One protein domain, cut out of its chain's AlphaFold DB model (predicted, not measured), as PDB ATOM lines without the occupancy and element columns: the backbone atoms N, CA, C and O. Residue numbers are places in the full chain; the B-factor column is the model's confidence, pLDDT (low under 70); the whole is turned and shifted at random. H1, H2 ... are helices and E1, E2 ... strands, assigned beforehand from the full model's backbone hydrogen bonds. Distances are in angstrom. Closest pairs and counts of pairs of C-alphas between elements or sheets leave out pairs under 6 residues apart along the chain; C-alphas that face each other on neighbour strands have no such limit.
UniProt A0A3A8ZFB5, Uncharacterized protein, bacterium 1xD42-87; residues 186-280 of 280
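This is residues 186 to 280 of the 280 residues of an uncharacterized protein of bacterium 1xD42-87 (UniProt A0A3A8ZFB5). What is the main picture? A twisted antiparallel sheet of three long strands, in the order E1, E3, E2, has two helices, H1 and H2, over one face, making two layers. The long stretch of residues 198 to 219 loops out past H1 and comes back beside the sheet, where residues 209 to 210 pair with E2. What is printed? The printed part has 95 residues with H1, E1, H2, E2 and E3 in chain order; it is of mixed class and compact, radius of gyration of the C-alphas 13.4 A, with an elongated outline of 44 by 28 by 20 A.

How do the strands pair? Inner strand E3, residues 265 to 275, is antiparallel to edge strand E1, residues 220 to 227, with N 222 and O 270 within hydrogen-bond range at 2.9 A. E3 forms an antiparallel hairpin with edge strand E2, residues 249 to 256, with N 253 and O 271 at 2.8 A. Where are the helices? H1, residues 186 to 197, is on the sheet at a height of 10.0 A, along E2 at 14 degrees on the local plane; the closest C-alphas, of Lys 189 and Ile 254, are 6.7 A apart. H2, residues 233 to 243, touches H1 at a steep tilt of 56 degrees, the same way, the closest C-alphas being those of Ser 191 and Asp 234, 5.5 A. E1, H2 and E2 form a split strand-helix-strand unit, two strands running the same way with E3 between them, its crossover right-handed. Are the helix backbones complete? Each O i to N i+4 pair is within hydrogen-bond range in H2, and 6 of 8 in H1.

How long are the elements? E3 spans 30.9 A, E1 23.8 A, E2 20.4 A, H1 16.6 A and H2 15.4 A, first to last C-alpha. Where are the anchors? H1 begins at C-alpha 186 (-74.364, -5.163, 46.518), and E3 ends at C-alpha 275 (-84.627, 5.227, 64.397).

How large is it? The C-alphas farthest apart, of Asp 203 and Glu 263, are 44.5 A apart. Is it whole and sure? The printed part has no cut, the link from H1 to E1 is long, and residue 280 is under 70 in pLDDT.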
ATOM      1  N   ASP A 186     -73.699  -6.156  47.359       95.38
ATOM      2  CA  ASP A 186     -74.364  -5.163  46.518       95.38
ATOM      3  C   ASP A 186     -75.703  -5.686  45.989       95.38
ATOM      4  O   ASP A 186     -76.677  -4.940  46.002       95.38
ATOM      5  N   ASP A 187     -75.805  -6.965  45.624       94.38
ATOM      6  CA  ASP A 187     -77.079  -7.568  45.204       94.38
ATOM      7  C   ASP A 187     -78.112  -7.534  46.338       94.38
ATOM      8  O   ASP A 187     -79.255  -7.116  46.142       94.38
ATOM      9  N   ILE A 188     -77.685  -7.871  47.561       96.94
ATOM     10  CA  ILE A 188     -78.514  -7.740  48.766       96.94
ATOM     11  C   ILE A 188     -78.951  -6.290  48.971       96.94
ATOM     12  O   ILE A 188     -80.118  -6.025  49.241       96.94
ATOM     13  N   LYS A 189     -78.035  -5.328  48.827       95.00
ATOM     14  CA  LYS A 189     -78.336  -3.896  48.944       95.00
ATOM     15  C   LYS A 189     -79.341  -3.437  47.883       95.00
ATOM     16  O   LYS A 189     -80.269  -2.699  48.217       95.00
ATOM     17  N   PHE A 190     -79.170  -3.861  46.631       93.62
ATOM     18  CA  PHE A 190     -80.052  -3.514  45.517       93.62
ATOM     19  C   PHE A 190     -81.428  -4.163  45.617       93.62
ATOM     20  O   PHE A 190     -82.381  -3.597  45.095       93.62
ATOM     21  N   SER A 191     -81.548  -5.282  46.325       94.19
ATOM     22  CA  SER A 191     -82.832  -5.907  46.630       94.19
ATOM     23  C   SER A 191     -83.501  -5.289  47.871       94.19
ATOM     24  O   SER A 191     -84.674  -4.918  47.842       94.19
ATOM     25  N   LEU A 192     -82.746  -5.075  48.953       95.31
ATOM     26  CA  LEU A 192     -83.255  -4.582  50.235       95.31
ATOM     27  C   LEU A 192     -83.766  -3.133  50.162       95.31
ATOM     28  O   LEU A 192     -84.875  -2.850  50.613       95.31
ATOM     29  N   MET A 193     -82.970  -2.198  49.627       94.44
ATOM     30  CA  MET A 193     -83.297  -0.762  49.696       94.44
ATOM     31  C   MET A 193     -84.595  -0.405  48.950       94.44
ATOM     32  O   MET A 193     -85.445   0.254  49.551       94.44
ATOM     33  N   PRO A 194     -84.830  -0.864  47.701       92.94
ATOM     34  CA  PRO A 194     -86.073  -0.556  46.997       92.94
ATOM     35  C   PRO A 194     -87.315  -1.151  47.657       92.94
ATOM     36  O   PRO A 194     -88.396  -0.579  47.528       92.94
ATOM     37  N   GLN A 195     -87.188  -2.295  48.336       93.75
ATOM     38  CA  GLN A 195     -88.302  -2.895  49.068       93.75
ATOM     39  C   GLN A 195     -88.664  -2.073  50.307       93.75
ATOM     40  O   GLN A 195     -89.849  -1.858  50.557       93.75
ATOM     41  N   LEU A 196     -87.669  -1.554  51.035       92.56
ATOM     42  CA  LEU A 196     -87.902  -0.622  52.143       92.56
ATOM     43  C   LEU A 196     -88.551   0.683  51.654       92.56
ATOM     44  O   LEU A 196     -89.534   1.125  52.236       92.56
ATOM     45  N   ASP A 197     -88.077   1.257  50.544       88.75
ATOM     46  CA  ASP A 197     -88.652   2.484  49.960       88.75
ATOM     47  C   ASP A 197     -90.119   2.320  49.512       88.75
ATOM     48  O   ASP A 197     -90.868   3.296  49.441       88.75
ATOM     49  N   GLN A 198     -90.546   1.095  49.191       87.88
ATOM     50  CA  GLN A 198     -91.922   0.780  48.791       87.88
ATOM     51  C   GLN A 198     -92.868   0.546  49.977       87.88
ATOM     52  O   GLN A 198     -94.077   0.402  49.772       87.88
ATOM     53  N   MET A 199     -92.355   0.496  51.206       85.12
ATOM     54  CA  MET A 199     -93.185   0.299  52.388       85.12
ATOM     55  C   MET A 199     -94.075   1.520  52.659       85.12
ATOM     56  O   MET A 199     -93.647   2.673  52.608       85.12
ATOM     57  N   GLU A 200     -95.352   1.275  52.968       76.12
ATOM     58  CA  GLU A 200     -96.282   2.345  53.331       76.12
ATOM     59  C   GLU A 200     -96.018   2.837  54.761       76.12
ATOM     60  O   GLU A 200     -96.304   2.143  55.739       76.12
ATOM     61  N   HIS A 201     -95.551   4.082  54.886       71.88
ATOM     62  CA  HIS A 201     -95.310   4.752  56.174       71.88
ATOM     63  C   HIS A 201     -96.278   5.916  56.459       71.88
ATOM     64  O   HIS A 201     -96.021   6.769  57.309       71.88
ATOM     65  N   GLY A 202     -97.423   5.955  55.771       72.94
ATOM     66  CA  GLY A 202     -98.398   7.042  55.899       72.94
ATOM     67  C   GLY A 202     -97.898   8.356  55.284       72.94
ATOM     68  O   GLY A 202     -97.329   8.348  54.199       72.94
ATOM     69  N   ASP A 203     -98.138   9.483  55.964       71.06
ATOM     70  CA  ASP A 203     -97.756  10.832  55.499       71.06
ATOM     71  C   ASP A 203     -96.310  11.226  55.876       71.06
ATOM     72  O   ASP A 203     -95.899  12.370  55.655       71.06
ATOM     73  N   GLU A 204     -95.546  10.329  56.504       73.44
ATOM     74  CA  GLU A 204     -94.187  10.635  56.948       73.44
ATOM     75  C   GLU A 204     -93.155  10.431  55.840       73.44
ATOM     76  O   GLU A 204     -93.150   9.432  55.127       73.44
ATOM     77  N   GLU A 205     -92.246  11.397  55.719       74.31
ATOM     78  CA  GLU A 205     -91.103  11.296  54.820       74.31
ATOM     79  C   GLU A 205     -90.061  10.365  55.449       74.31
ATOM     80  O   GLU A 205     -89.440  10.688  56.469       74.31
ATOM     81  N   VAL A 206     -89.904   9.192  54.838       83.25
ATOM     82  CA  VAL A 206     -88.980   8.139  55.258       83.25
ATOM     83  C   VAL A 206     -87.824   8.093  54.276       83.25
ATOM     84  O   VAL A 206     -88.014   8.246  53.071       83.25
ATOM     85  N   TYR A 207     -86.612   7.930  54.797       84.94
ATOM     86  CA  TYR A 207     -85.420   7.812  53.969       84.94
ATOM     87  C   TYR A 207     -84.546   6.680  54.486       84.94
ATOM     88  O   TYR A 207     -84.216   6.644  55.679       84.94
ATOM     89  N   TYR A 208     -84.186   5.778  53.581       92.88
ATOM     90  CA  TYR A 208     -83.301   4.652  53.825       92.88
ATOM     91  C   TYR A 208     -81.950   4.924  53.166       92.88
ATOM     92  O   TYR A 208     -81.873   5.391  52.030       92.88
ATOM     93  N   VAL A 209     -80.867   4.677  53.899       94.50
ATOM     94  CA  VAL A 209     -79.504   4.952  53.442       94.50
ATOM     95  C   VAL A 209     -78.633   3.736  53.662       94.50
ATOM     96  O   VAL A 209     -78.340   3.370  54.800       94.50
ATOM     97  N   ALA A 210     -78.155   3.171  52.560       95.56
ATOM     98  CA  ALA A 210     -77.047   2.236  52.582       95.56
ATOM     99  C   ALA A 210     -75.716   3.004  52.660       95.56
ATOM    100  O   ALA A 210     -75.439   3.858  51.814       95.56
ATOM    101  N   VAL A 211     -74.903   2.698  53.668       96.00
ATOM    102  CA  VAL A 211     -73.573   3.270  53.899       96.00
ATOM    103  C   VAL A 211     -72.486   2.213  53.713       96.00
ATOM    104  O   VAL A 211     -72.702   1.026  53.967       96.00
ATOM    105  N   ASP A 212     -71.307   2.654  53.279       94.50
ATOM    106  CA  ASP A 212     -70.199   1.752  52.945       94.50
ATOM    107  C   ASP A 212     -69.504   1.172  54.189       94.50
ATOM    108  O   ASP A 212     -68.990   0.063  54.128       94.50
ATOM    109  N   ASP A 213     -69.547   1.872  55.327       95.50
ATOM    110  CA  ASP A 213     -68.927   1.461  56.591       95.50
ATOM    111  C   ASP A 213     -69.913   1.572  57.763       95.50
ATOM    112  O   ASP A 213     -70.770   2.461  57.798       95.50
ATOM    113  N   VAL A 214     -69.740   0.717  58.776       95.69
ATOM    114  CA  VAL A 214     -70.482   0.811  60.042       95.69
ATOM    115  C   VAL A 214     -70.126   2.107  60.773       95.69
ATOM    116  O   VAL A 214     -68.956   2.395  61.030       95.69
ATOM    117  N   ILE A 215     -71.148   2.866  61.177       94.50
ATOM    118  CA  ILE A 215     -70.996   4.095  61.969       94.50
ATOM    119  C   ILE A 215     -71.642   3.973  63.354       94.50
ATOM    120  O   ILE A 215     -72.453   3.088  63.602       94.50
ATOM    121  N   GLU A 216     -71.284   4.877  64.272       94.44
ATOM    122  CA  GLU A 216     -71.642   4.813  65.705       94.44
ATOM    123  C   GLU A 216     -73.157   4.721  65.975       94.44
ATOM    124  O   GLU A 216     -73.579   4.118  66.958       94.44
ATOM    125  N   GLU A 217     -73.987   5.275  65.086       93.38
ATOM    126  CA  GLU A 217     -75.454   5.248  65.193       93.38
ATOM    127  C   GLU A 217     -76.075   3.873  64.861       93.38
ATOM    128  O   GLU A 217     -77.286   3.691  65.022       93.38
ATOM    129  N   MET A 218     -75.271   2.911  64.392       96.06
ATOM    130  CA  MET A 218     -75.700   1.590  63.931       96.06
ATOM    131  C   MET A 218     -75.416   0.528  64.992       96.06
ATOM    132  O   MET A 218     -74.342  -0.066  65.050       96.06
ATOM    133  N   THR A 219     -76.391   0.326  65.875       94.38
ATOM    134  CA  THR A 219     -76.249  -0.525  67.065       94.38
ATOM    135  C   THR A 219     -76.891  -1.900  66.927       94.38
ATOM    136  O   THR A 219     -76.694  -2.747  67.797       94.38
ATOM    137  N   SER A 220     -77.689  -2.112  65.880       96.75
ATOM    138  CA  SER A 220     -78.440  -3.345  65.659       96.75
ATOM    139  C   SER A 220     -77.798  -4.162  64.544       96.75
ATOM    140  O   SER A 220     -77.247  -3.608  63.596       96.75
ATOM    141  N   VAL A 221     -77.854  -5.486  64.671       97.00
ATOM    142  CA  VAL A 221     -77.235  -6.422  63.730       97.00
ATOM    143  C   VAL A 221     -78.197  -7.568  63.471       97.00
ATOM    144  O   VAL A 221     -78.734  -8.147  64.415       97.00
ATOM    145  N   SER A 222     -78.372  -7.902  62.198       97.38
ATOM    146  CA  SER A 222     -79.077  -9.092  61.742       97.38
ATOM    147  C   SER A 222     -78.180  -9.859  60.778       97.38
ATOM    148  O   SER A 222     -77.486  -9.257  59.957       97.38
ATOM    149  N   GLU A 223     -78.153 -11.179  60.906       97.50
ATOM    150  CA  GLU A 223     -77.428 -12.071  60.007       97.50
ATOM    151  C   GLU A 223     -78.410 -13.077  59.422       97.50
ATOM    152  O   GLU A 223     -79.279 -13.588  60.131       97.50
ATOM    153  N   PHE A 224     -78.251 -13.376  58.141       96.88
ATOM    154  CA  PHE A 224     -79.057 -14.368  57.447       96.88
ATOM    155  C   PHE A 224     -78.220 -15.084  56.392       96.88
ATOM    156  O   PHE A 224     -77.144 -14.627  56.000       96.88
ATOM    157  N   THR A 225     -78.730 -16.223  55.942       95.69
ATOM    158  CA  THR A 225     -78.073 -17.080  54.961       95.69
ATOM    159  C   THR A 225     -79.040 -17.349  53.824       95.69
ATOM    160  O   THR A 225     -80.203 -17.662  54.074       95.69
ATOM    161  N   ILE A 226     -78.549 -17.230  52.595       93.38
ATOM    162  CA  ILE A 226     -79.280 -17.576  51.374       93.38
ATOM    163  C   ILE A 226     -78.398 -18.468  50.490       93.38
ATOM    164  O   ILE A 226     -77.174 -18.447  50.659       93.38
ATOM    165  N   PRO A 227     -78.975 -19.226  49.541       90.25
ATOM    166  CA  PRO A 227     -78.187 -19.974  48.567       90.25
ATOM    167  C   PRO A 227     -77.182 -19.064  47.851       90.25
ATOM    168  O   PRO A 227     -77.544 -17.966  47.434       90.25
ATOM    169  N   THR A 228     -75.930 -19.504  47.704       89.06
ATOM    170  CA  THR A 228     -74.851 -18.721  47.070       89.06
ATOM    171  C   THR A 228     -75.200 -18.326  45.635       89.06
ATOM    172  O   THR A 228     -74.844 -17.231  45.199       89.06
ATOM    173  N   TYR A 229     -75.941 -19.185  44.938       85.00
ATOM    174  CA  TYR A 229     -76.444 -18.971  43.587       85.00
ATOM    175  C   TYR A 229     -77.974 -18.915  43.653       85.00
ATOM    176  O   TYR A 229     -78.634 -19.945  43.780       85.00
ATOM    177  N   CYS A 230     -78.551 -17.712  43.636       81.19
ATOM    178  CA  CYS A 230     -79.996 -17.516  43.761       81.19
ATOM    179  C   CYS A 230     -80.512 -16.559  42.690       81.19
ATOM    180  O   CYS A 230     -79.988 -15.458  42.530       81.19
ATOM    181  N   LYS A 231     -81.587 -16.960  42.002       75.88
ATOM    182  CA  LYS A 231     -82.294 -16.112  41.031       75.88
ATOM    183  C   LYS A 231     -83.252 -15.126  41.706       75.88
ATOM    184  O   LYS A 231     -83.414 -14.013  41.223       75.88
ATOM    185  N   ASP A 232     -83.883 -15.538  42.806       84.56
ATOM    186  CA  ASP A 232     -84.930 -14.774  43.496       84.56
ATOM    187  C   ASP A 232     -84.421 -14.158  44.807       84.56
ATOM    188  O   ASP A 232     -84.881 -14.478  45.904       84.56
ATOM    189  N   VAL A 233     -83.431 -13.269  44.700       89.88
ATOM    190  CA  VAL A 233     -82.923 -12.517  45.862       89.88
ATOM    191  C   VAL A 233     -84.043 -11.686  46.502       89.88
ATOM    192  O   VAL A 233     -84.104 -11.580  47.727       89.88
ATOM    193  N   ASP A 234     -84.968 -11.160  45.694       89.06
ATOM    194  CA  ASP A 234     -86.085 -10.338  46.160       89.06
ATOM    195  C   ASP A 234     -87.039 -11.094  47.084       89.06
ATOM    196  O   ASP A 234     -87.401 -10.560  48.137       89.06
ATOM    197  N   GLY A 235     -87.400 -12.334  46.742       88.00
ATOM    198  CA  GLY A 235     -88.220 -13.197  47.591       88.00
ATOM    199  C   GLY A 235     -87.565 -13.481  48.943       88.00
ATOM    200  O   GLY A 235     -88.215 -13.367  49.987       88.00
ATOM    201  N   TRP A 236     -86.257 -13.757  48.955       91.81
ATOM    202  CA  TRP A 236     -85.502 -13.902  50.203       91.81
ATOM    203  C   TRP A 236     -85.490 -12.609  51.016       91.81
ATOM    204  O   TRP A 236     -85.698 -12.644  52.231       91.81
ATOM    205  N   MET A 237     -85.277 -11.458  50.372       94.75
ATOM    206  CA  MET A 237     -85.232 -10.172  51.070       94.75
ATOM    207  C   MET A 237     -86.581  -9.783  51.654       94.75
ATOM    208  O   MET A 237     -86.614  -9.288  52.778       94.75
ATOM    209  N   ALA A 238     -87.689 -10.094  50.984       91.81
ATOM    210  CA  ALA A 238     -89.019  -9.874  51.540       91.81
ATOM    211  C   ALA A 238     -89.212 -10.628  52.869       91.81
ATOM    212  O   ALA A 238     -89.748 -10.066  53.829       91.81
ATOM    213  N   GLN A 239     -88.727 -11.872  52.959       91.12
ATOM    214  CA  GLN A 239     -88.782 -12.660  54.192       91.12
ATOM    215  C   GLN A 239     -87.853 -12.089  55.273       91.12
ATOM    216  O   GLN A 239     -88.282 -11.896  56.410       91.12
ATOM    217  N   VAL A 240     -86.613 -11.741  54.919       94.81
ATOM    218  CA  VAL A 240     -85.663 -11.115  55.855       94.81
ATOM    219  C   VAL A 240     -86.229  -9.806  56.410       94.81
ATOM    220  O   VAL A 240     -86.153  -9.565  57.613       94.81
ATOM    221  N   ILE A 241     -86.833  -8.969  55.569       93.62
ATOM    222  CA  ILE A 241     -87.485  -7.730  55.997       93.62
ATOM    223  C   ILE A 241     -88.703  -8.022  56.883       93.62
ATOM    224  O   ILE A 241     -88.957  -7.273  57.814       93.62
ATOM    225  N   ALA A 242     -89.472  -9.082  56.636       90.00
ATOM    226  CA  ALA A 242     -90.603  -9.433  57.496       90.00
ATOM    227  C   ALA A 242     -90.160  -9.907  58.892       90.00
ATOM    228  O   ALA A 242     -90.835  -9.625  59.885       90.00
ATOM    229  N   ASP A 243     -89.019 -10.596  58.967       92.94
ATOM    230  CA  ASP A 243     -88.453 -11.125  60.212       92.94
ATOM    231  C   ASP A 243     -87.699 -10.069  61.034       92.94
ATOM    232  O   ASP A 243     -87.376 -10.305  62.201       92.94
ATOM    233  N   ASN A 244     -87.432  -8.898  60.449       92.75
ATOM    234  CA  ASN A 244     -86.680  -7.818  61.074       92.75
ATOM    235  C   ASN A 244     -87.448  -6.495  61.024       92.75
ATOM    236  O   ASN A 244     -88.064  -6.120  60.041       92.75
ATOM    237  N   ASP A 245     -87.326  -5.673  62.051       90.00
ATOM    238  CA  ASP A 245     -87.964  -4.357  62.116       90.00
ATOM    239  C   ASP A 245     -87.190  -3.267  61.339       90.00
ATOM    240  O   ASP A 245     -87.151  -2.103  61.741       90.00
ATOM    241  N   PHE A 246     -86.598  -3.628  60.191       94.44
ATOM    242  CA  PHE A 246     -85.793  -2.743  59.338       94.44
ATOM    243  C   PHE A 246     -86.531  -1.468  58.930       94.44
ATOM    244  O   PHE A 246     -85.928  -0.397  58.929       94.44
ATOM    245  N   GLY A 247     -87.843  -1.541  58.691       90.25
ATOM    246  CA  GLY A 247     -88.650  -0.370  58.341       90.25
ATOM    247  C   GLY A 247     -88.542   0.790  59.343       90.25
ATOM    248  O   GLY A 247     -88.709   1.942  58.954       90.25
ATOM    249  N   ASN A 248     -88.192   0.525  60.608       91.75
ATOM    250  CA  ASN A 248     -88.063   1.539  61.660       91.75
ATOM    251  C   ASN A 248     -86.716   2.278  61.673       91.75
ATOM    252  O   ASN A 248     -86.544   3.191  62.483       91.75
ATOM    253  N   TYR A 249     -85.754   1.906  60.827       94.44
ATOM    254  CA  TYR A 249     -84.381   2.418  60.870       94.44
ATOM    255  C   TYR A 249     -83.998   3.147  59.579       94.44
ATOM    256  O   TYR A 249     -84.605   2.943  58.532       94.44
ATOM    257  N   GLN A 250     -83.017   4.049  59.664       94.19
ATOM    258  CA  GLN A 250     -82.579   4.905  58.552       94.19
ATOM    259  C   GLN A 250     -81.294   4.414  57.892       94.19
ATOM    260  O   GLN A 250     -81.120   4.599  56.692       94.19
ATOM    261  N   LEU A 251     -80.375   3.845  58.667       96.31
ATOM    262  CA  LEU A 251     -79.008   3.572  58.230       96.31
ATOM    263  C   LEU A 251     -78.764   2.073  58.154       96.31
ATOM    264  O   LEU A 251     -79.084   1.367  59.108       96.31
ATOM    265  N   PHE A 252     -78.157   1.620  57.058       97.94
ATOM    266  CA  PHE A 252     -77.898   0.212  56.764       97.94
ATOM    267  C   PHE A 252     -76.493   0.039  56.203       97.94
ATOM    268  O   PHE A 252     -76.064   0.796  55.343       97.94
ATOM    269  N   HIS A 253     -75.788  -0.979  56.666       98.00
ATOM    270  CA  HIS A 253     -74.511  -1.429  56.134       98.00
ATOM    271  C   HIS A 253     -74.644  -2.926  55.908       98.00
ATOM    272  O   HIS A 253     -75.085  -3.643  56.810       98.00
ATOM    273  N   ILE A 254     -74.307  -3.368  54.704       98.31
ATOM    274  CA  ILE A 254     -74.453  -4.752  54.276       98.31
ATOM    275  C   ILE A 254     -73.066  -5.283  53.941       98.31
ATOM    276  O   ILE A 254     -72.350  -4.681  53.143       98.31
ATOM    277  N   GLU A 255     -72.710  -6.418  54.526       97.81
ATOM    278  CA  GLU A 255     -71.459  -7.113  54.238       97.81
ATOM    279  C   GLU A 255     -71.688  -8.619  54.096       97.81
ATOM    280  O   GLU A 255     -72.603  -9.192  54.696       97.81
ATOM    281  N   LYS A 256     -70.831  -9.269  53.305       97.56
ATOM    282  CA  LYS A 256     -70.749 -10.729  53.257       97.56
ATOM    283  C   LYS A 256     -69.874 -11.217  54.408       97.56
ATOM    284  O   LYS A 256     -68.777 -10.706  54.628       97.56
ATOM    285  N   VAL A 257     -70.353 -12.216  55.140       97.81
ATOM    286  CA  VAL A 257     -69.632 -12.825  56.259       97.81
ATOM    287  C   VAL A 257     -68.893 -14.056  55.739       97.81
ATOM    288  O   VAL A 257     -69.434 -15.163  55.709       97.81
ATOM    289  N   GLU A 258     -67.659 -13.847  55.278       95.19
ATOM    290  CA  GLU A 258     -66.850 -14.870  54.595       95.19
ATOM    291  C   GLU A 258     -66.617 -16.124  55.450       95.19
ATOM    292  O   GLU A 258     -66.668 -17.238  54.945       95.19
ATOM    293  N   ASP A 259     -66.420 -15.977  56.763       96.38
ATOM    294  CA  ASP A 259     -66.183 -17.103  57.678       96.38
ATOM    295  C   ASP A 259     -67.429 -17.960  57.951       96.38
ATOM    296  O   ASP A 259     -67.314 -19.052  58.510       96.38
ATOM    297  N   LYS A 260     -68.609 -17.471  57.557       96.00
ATOM    298  CA  LYS A 260     -69.899 -18.166  57.672       96.00
ATOM    299  C   LYS A 260     -70.503 -18.533  56.317       96.00
ATOM    300  O   LYS A 260     -71.625 -19.028  56.283       96.00
ATOM    301  N   SER A 261     -69.791 -18.251  55.228       94.31
ATOM    302  CA  SER A 261     -70.209 -18.585  53.868       94.31
ATOM    303  C   SER A 261     -69.483 -19.843  53.390       94.31
ATOM    304  O   SER A 261     -68.328 -20.076  53.749       94.31
ATOM    305  N   ASP A 262     -70.154 -20.643  52.570       90.44
ATOM    306  CA  ASP A 262     -69.612 -21.827  51.909       90.44
ATOM    307  C   ASP A 262     -70.027 -21.878  50.423       90.44
ATOM    308  O   ASP A 262     -70.541 -20.904  49.864       90.44
ATOM    309  N   GLU A 263     -69.722 -22.990  49.753       84.62
ATOM    310  CA  GLU A 263     -69.999 -23.169  48.322       84.62
ATOM    311  C   GLU A 263     -71.502 -23.162  48.009       84.62
ATOM    312  O   GLU A 263     -71.902 -22.676  46.953       84.62
ATOM    313  N   GLU A 264     -72.337 -23.643  48.929       83.75
ATOM    314  CA  GLU A 264     -73.784 -23.762  48.738       83.75
ATOM    315  C   GLU A 264     -74.528 -22.526  49.255       83.75
ATOM    316  O   GLU A 264     -75.544 -22.129  48.685       83.75
ATOM    317  N   ASN A 265     -74.022 -21.894  50.315       91.56
ATOM    318  CA  ASN A 265     -74.723 -20.875  51.082       91.56
ATOM    319  C   ASN A 265     -73.850 -19.650  51.380       91.56
ATOM    320  O   ASN A 265     -72.757 -19.746  51.938       91.56
ATOM    321  N   SER A 266     -74.377 -18.459  51.097       95.38
ATOM    322  CA  SER A 266     -73.732 -17.184  51.409       95.38
ATOM    323  C   SER A 266     -74.406 -16.525  52.609       95.38
ATOM    324  O   SER A 266     -75.622 -16.325  52.635       95.38
ATOM    325  N   CYS A 267     -73.604 -16.187  53.621       97.88
ATOM    326  CA  CYS A 267     -74.061 -15.492  54.819       97.88
ATOM    327  C   CYS A 267     -73.828 -13.987  54.678       97.88
ATOM    328  O   CYS A 267     -72.723 -13.544  54.358       97.88
ATOM    329  N   PHE A 268     -74.858 -13.199  54.968       98.25
ATOM    330  CA  PHE A 268     -74.804 -11.744  54.943       98.25
ATOM    331  C   PHE A 268     -75.151 -11.173  56.310       98.25
ATOM    332  O   PHE A 268     -75.971 -11.721  57.051       98.25
ATOM    333  N   ARG A 269     -74.530 -10.039  56.631       98.19
ATOM    334  CA  ARG A 269     -74.820  -9.252  57.824       98.19
ATOM    335  C   ARG A 269     -75.349  -7.892  57.412       98.19
ATOM    336  O   ARG A 269     -74.706  -7.174  56.652       98.19
ATOM    337  N   VAL A 270     -76.485  -7.523  57.988       98.06
ATOM    338  CA  VAL A 270     -77.027  -6.170  57.940       98.06
ATOM    339  C   VAL A 270     -76.811  -5.547  59.309       98.06
ATOM    340  O   VAL A 270     -77.412  -5.960  60.302       98.06
ATOM    341  N   THR A 271     -75.939  -4.549  59.370       98.25
ATOM    342  CA  THR A 271     -75.802  -3.673  60.535       98.25
ATOM    343  C   THR A 271     -76.659  -2.445  60.283       98.25
ATOM    344  O   THR A 271     -76.600  -1.868  59.200       98.25
ATOM    345  N   TYR A 272     -77.493  -2.053  61.239       97.44
ATOM    346  CA  TYR A 272     -78.488  -1.006  61.034       97.44
ATOM    347  C   TYR A 272     -78.716  -0.173  62.289       97.44
ATOM    348  O   TYR A 272     -78.412  -0.574  63.416       97.44
ATOM    349  N   GLY A 273     -79.232   1.037  62.099       95.06
ATOM    350  CA  GLY A 273     -79.547   1.918  63.212       95.06
ATOM    351  C   GLY A 273     -80.127   3.256  62.799       95.06
ATOM    352  O   GLY A 273     -80.581   3.434  61.670       95.06
ATOM    353  N   ARG A 274     -80.138   4.178  63.769       92.81
ATOM    354  CA  ARG A 274     -80.867   5.453  63.738       92.81
ATOM    355  C   ARG A 274     -82.363   5.277  63.448       92.81
ATOM    356  O   ARG A 274     -82.786   5.133  62.305       92.81
ATOM    357  N   LEU A 275     -83.172   5.333  64.505       91.06
ATOM    358  CA  LEU A 275     -84.627   5.227  64.397       91.06
ATOM    359  C   LEU A 275     -85.219   6.353  63.537       91.06
ATOM    360  O   LEU A 275     -84.882   7.531  63.711       91.06
ATOM    361  N   GLN A 276     -86.146   5.975  62.657       86.44
ATOM    362  CA  GLN A 276     -87.017   6.885  61.921       86.44
ATOM    363  C   GLN A 276     -87.850   7.733  62.892       86.44
ATOM    364  O   GLN A 276     -88.089   7.340  64.033       86.44
ATOM    365  N   LYS A 277     -88.315   8.908  62.450       79.31
ATOM    366  CA  LYS A 277     -89.048   9.844  63.323       79.31
ATOM    367  C   LYS A 277     -90.339   9.248  63.894       79.31
ATOM    368  O   LYS A 277     -90.575   9.432  65.081       79.31
ATOM    369  N   PHE A 278     -91.114   8.509  63.101       78.62
ATOM    370  CA  PHE A 278     -92.314   7.805  63.578       78.62
ATOM    371  C   PHE A 278     -92.029   6.703  64.608       78.62
ATOM    372  O   PHE A 278     -92.949   6.257  65.289       78.62
ATOM    373  N   ALA A 279     -90.786   6.223  64.690       72.75
ATOM    374  CA  ALA A 279     -90.390   5.112  65.552       72.75
ATOM    375  C   ALA A 279     -89.764   5.563  66.889       72.75
ATOM    376  O   ALA A 279     -89.372   4.710  67.688       72.75
ATOM    377  N   GLN A 280     -89.650   6.878  67.128       68.38
ATOM    378  CA  GLN A 280     -89.153   7.487  68.375       68.38
ATOM    379  C   GLN A 280     -90.287   7.768  69.365       68.38
ATOM    380  O   GLN A 280     -90.068   7.531  70.576       68.38
TER     381      GLN A 280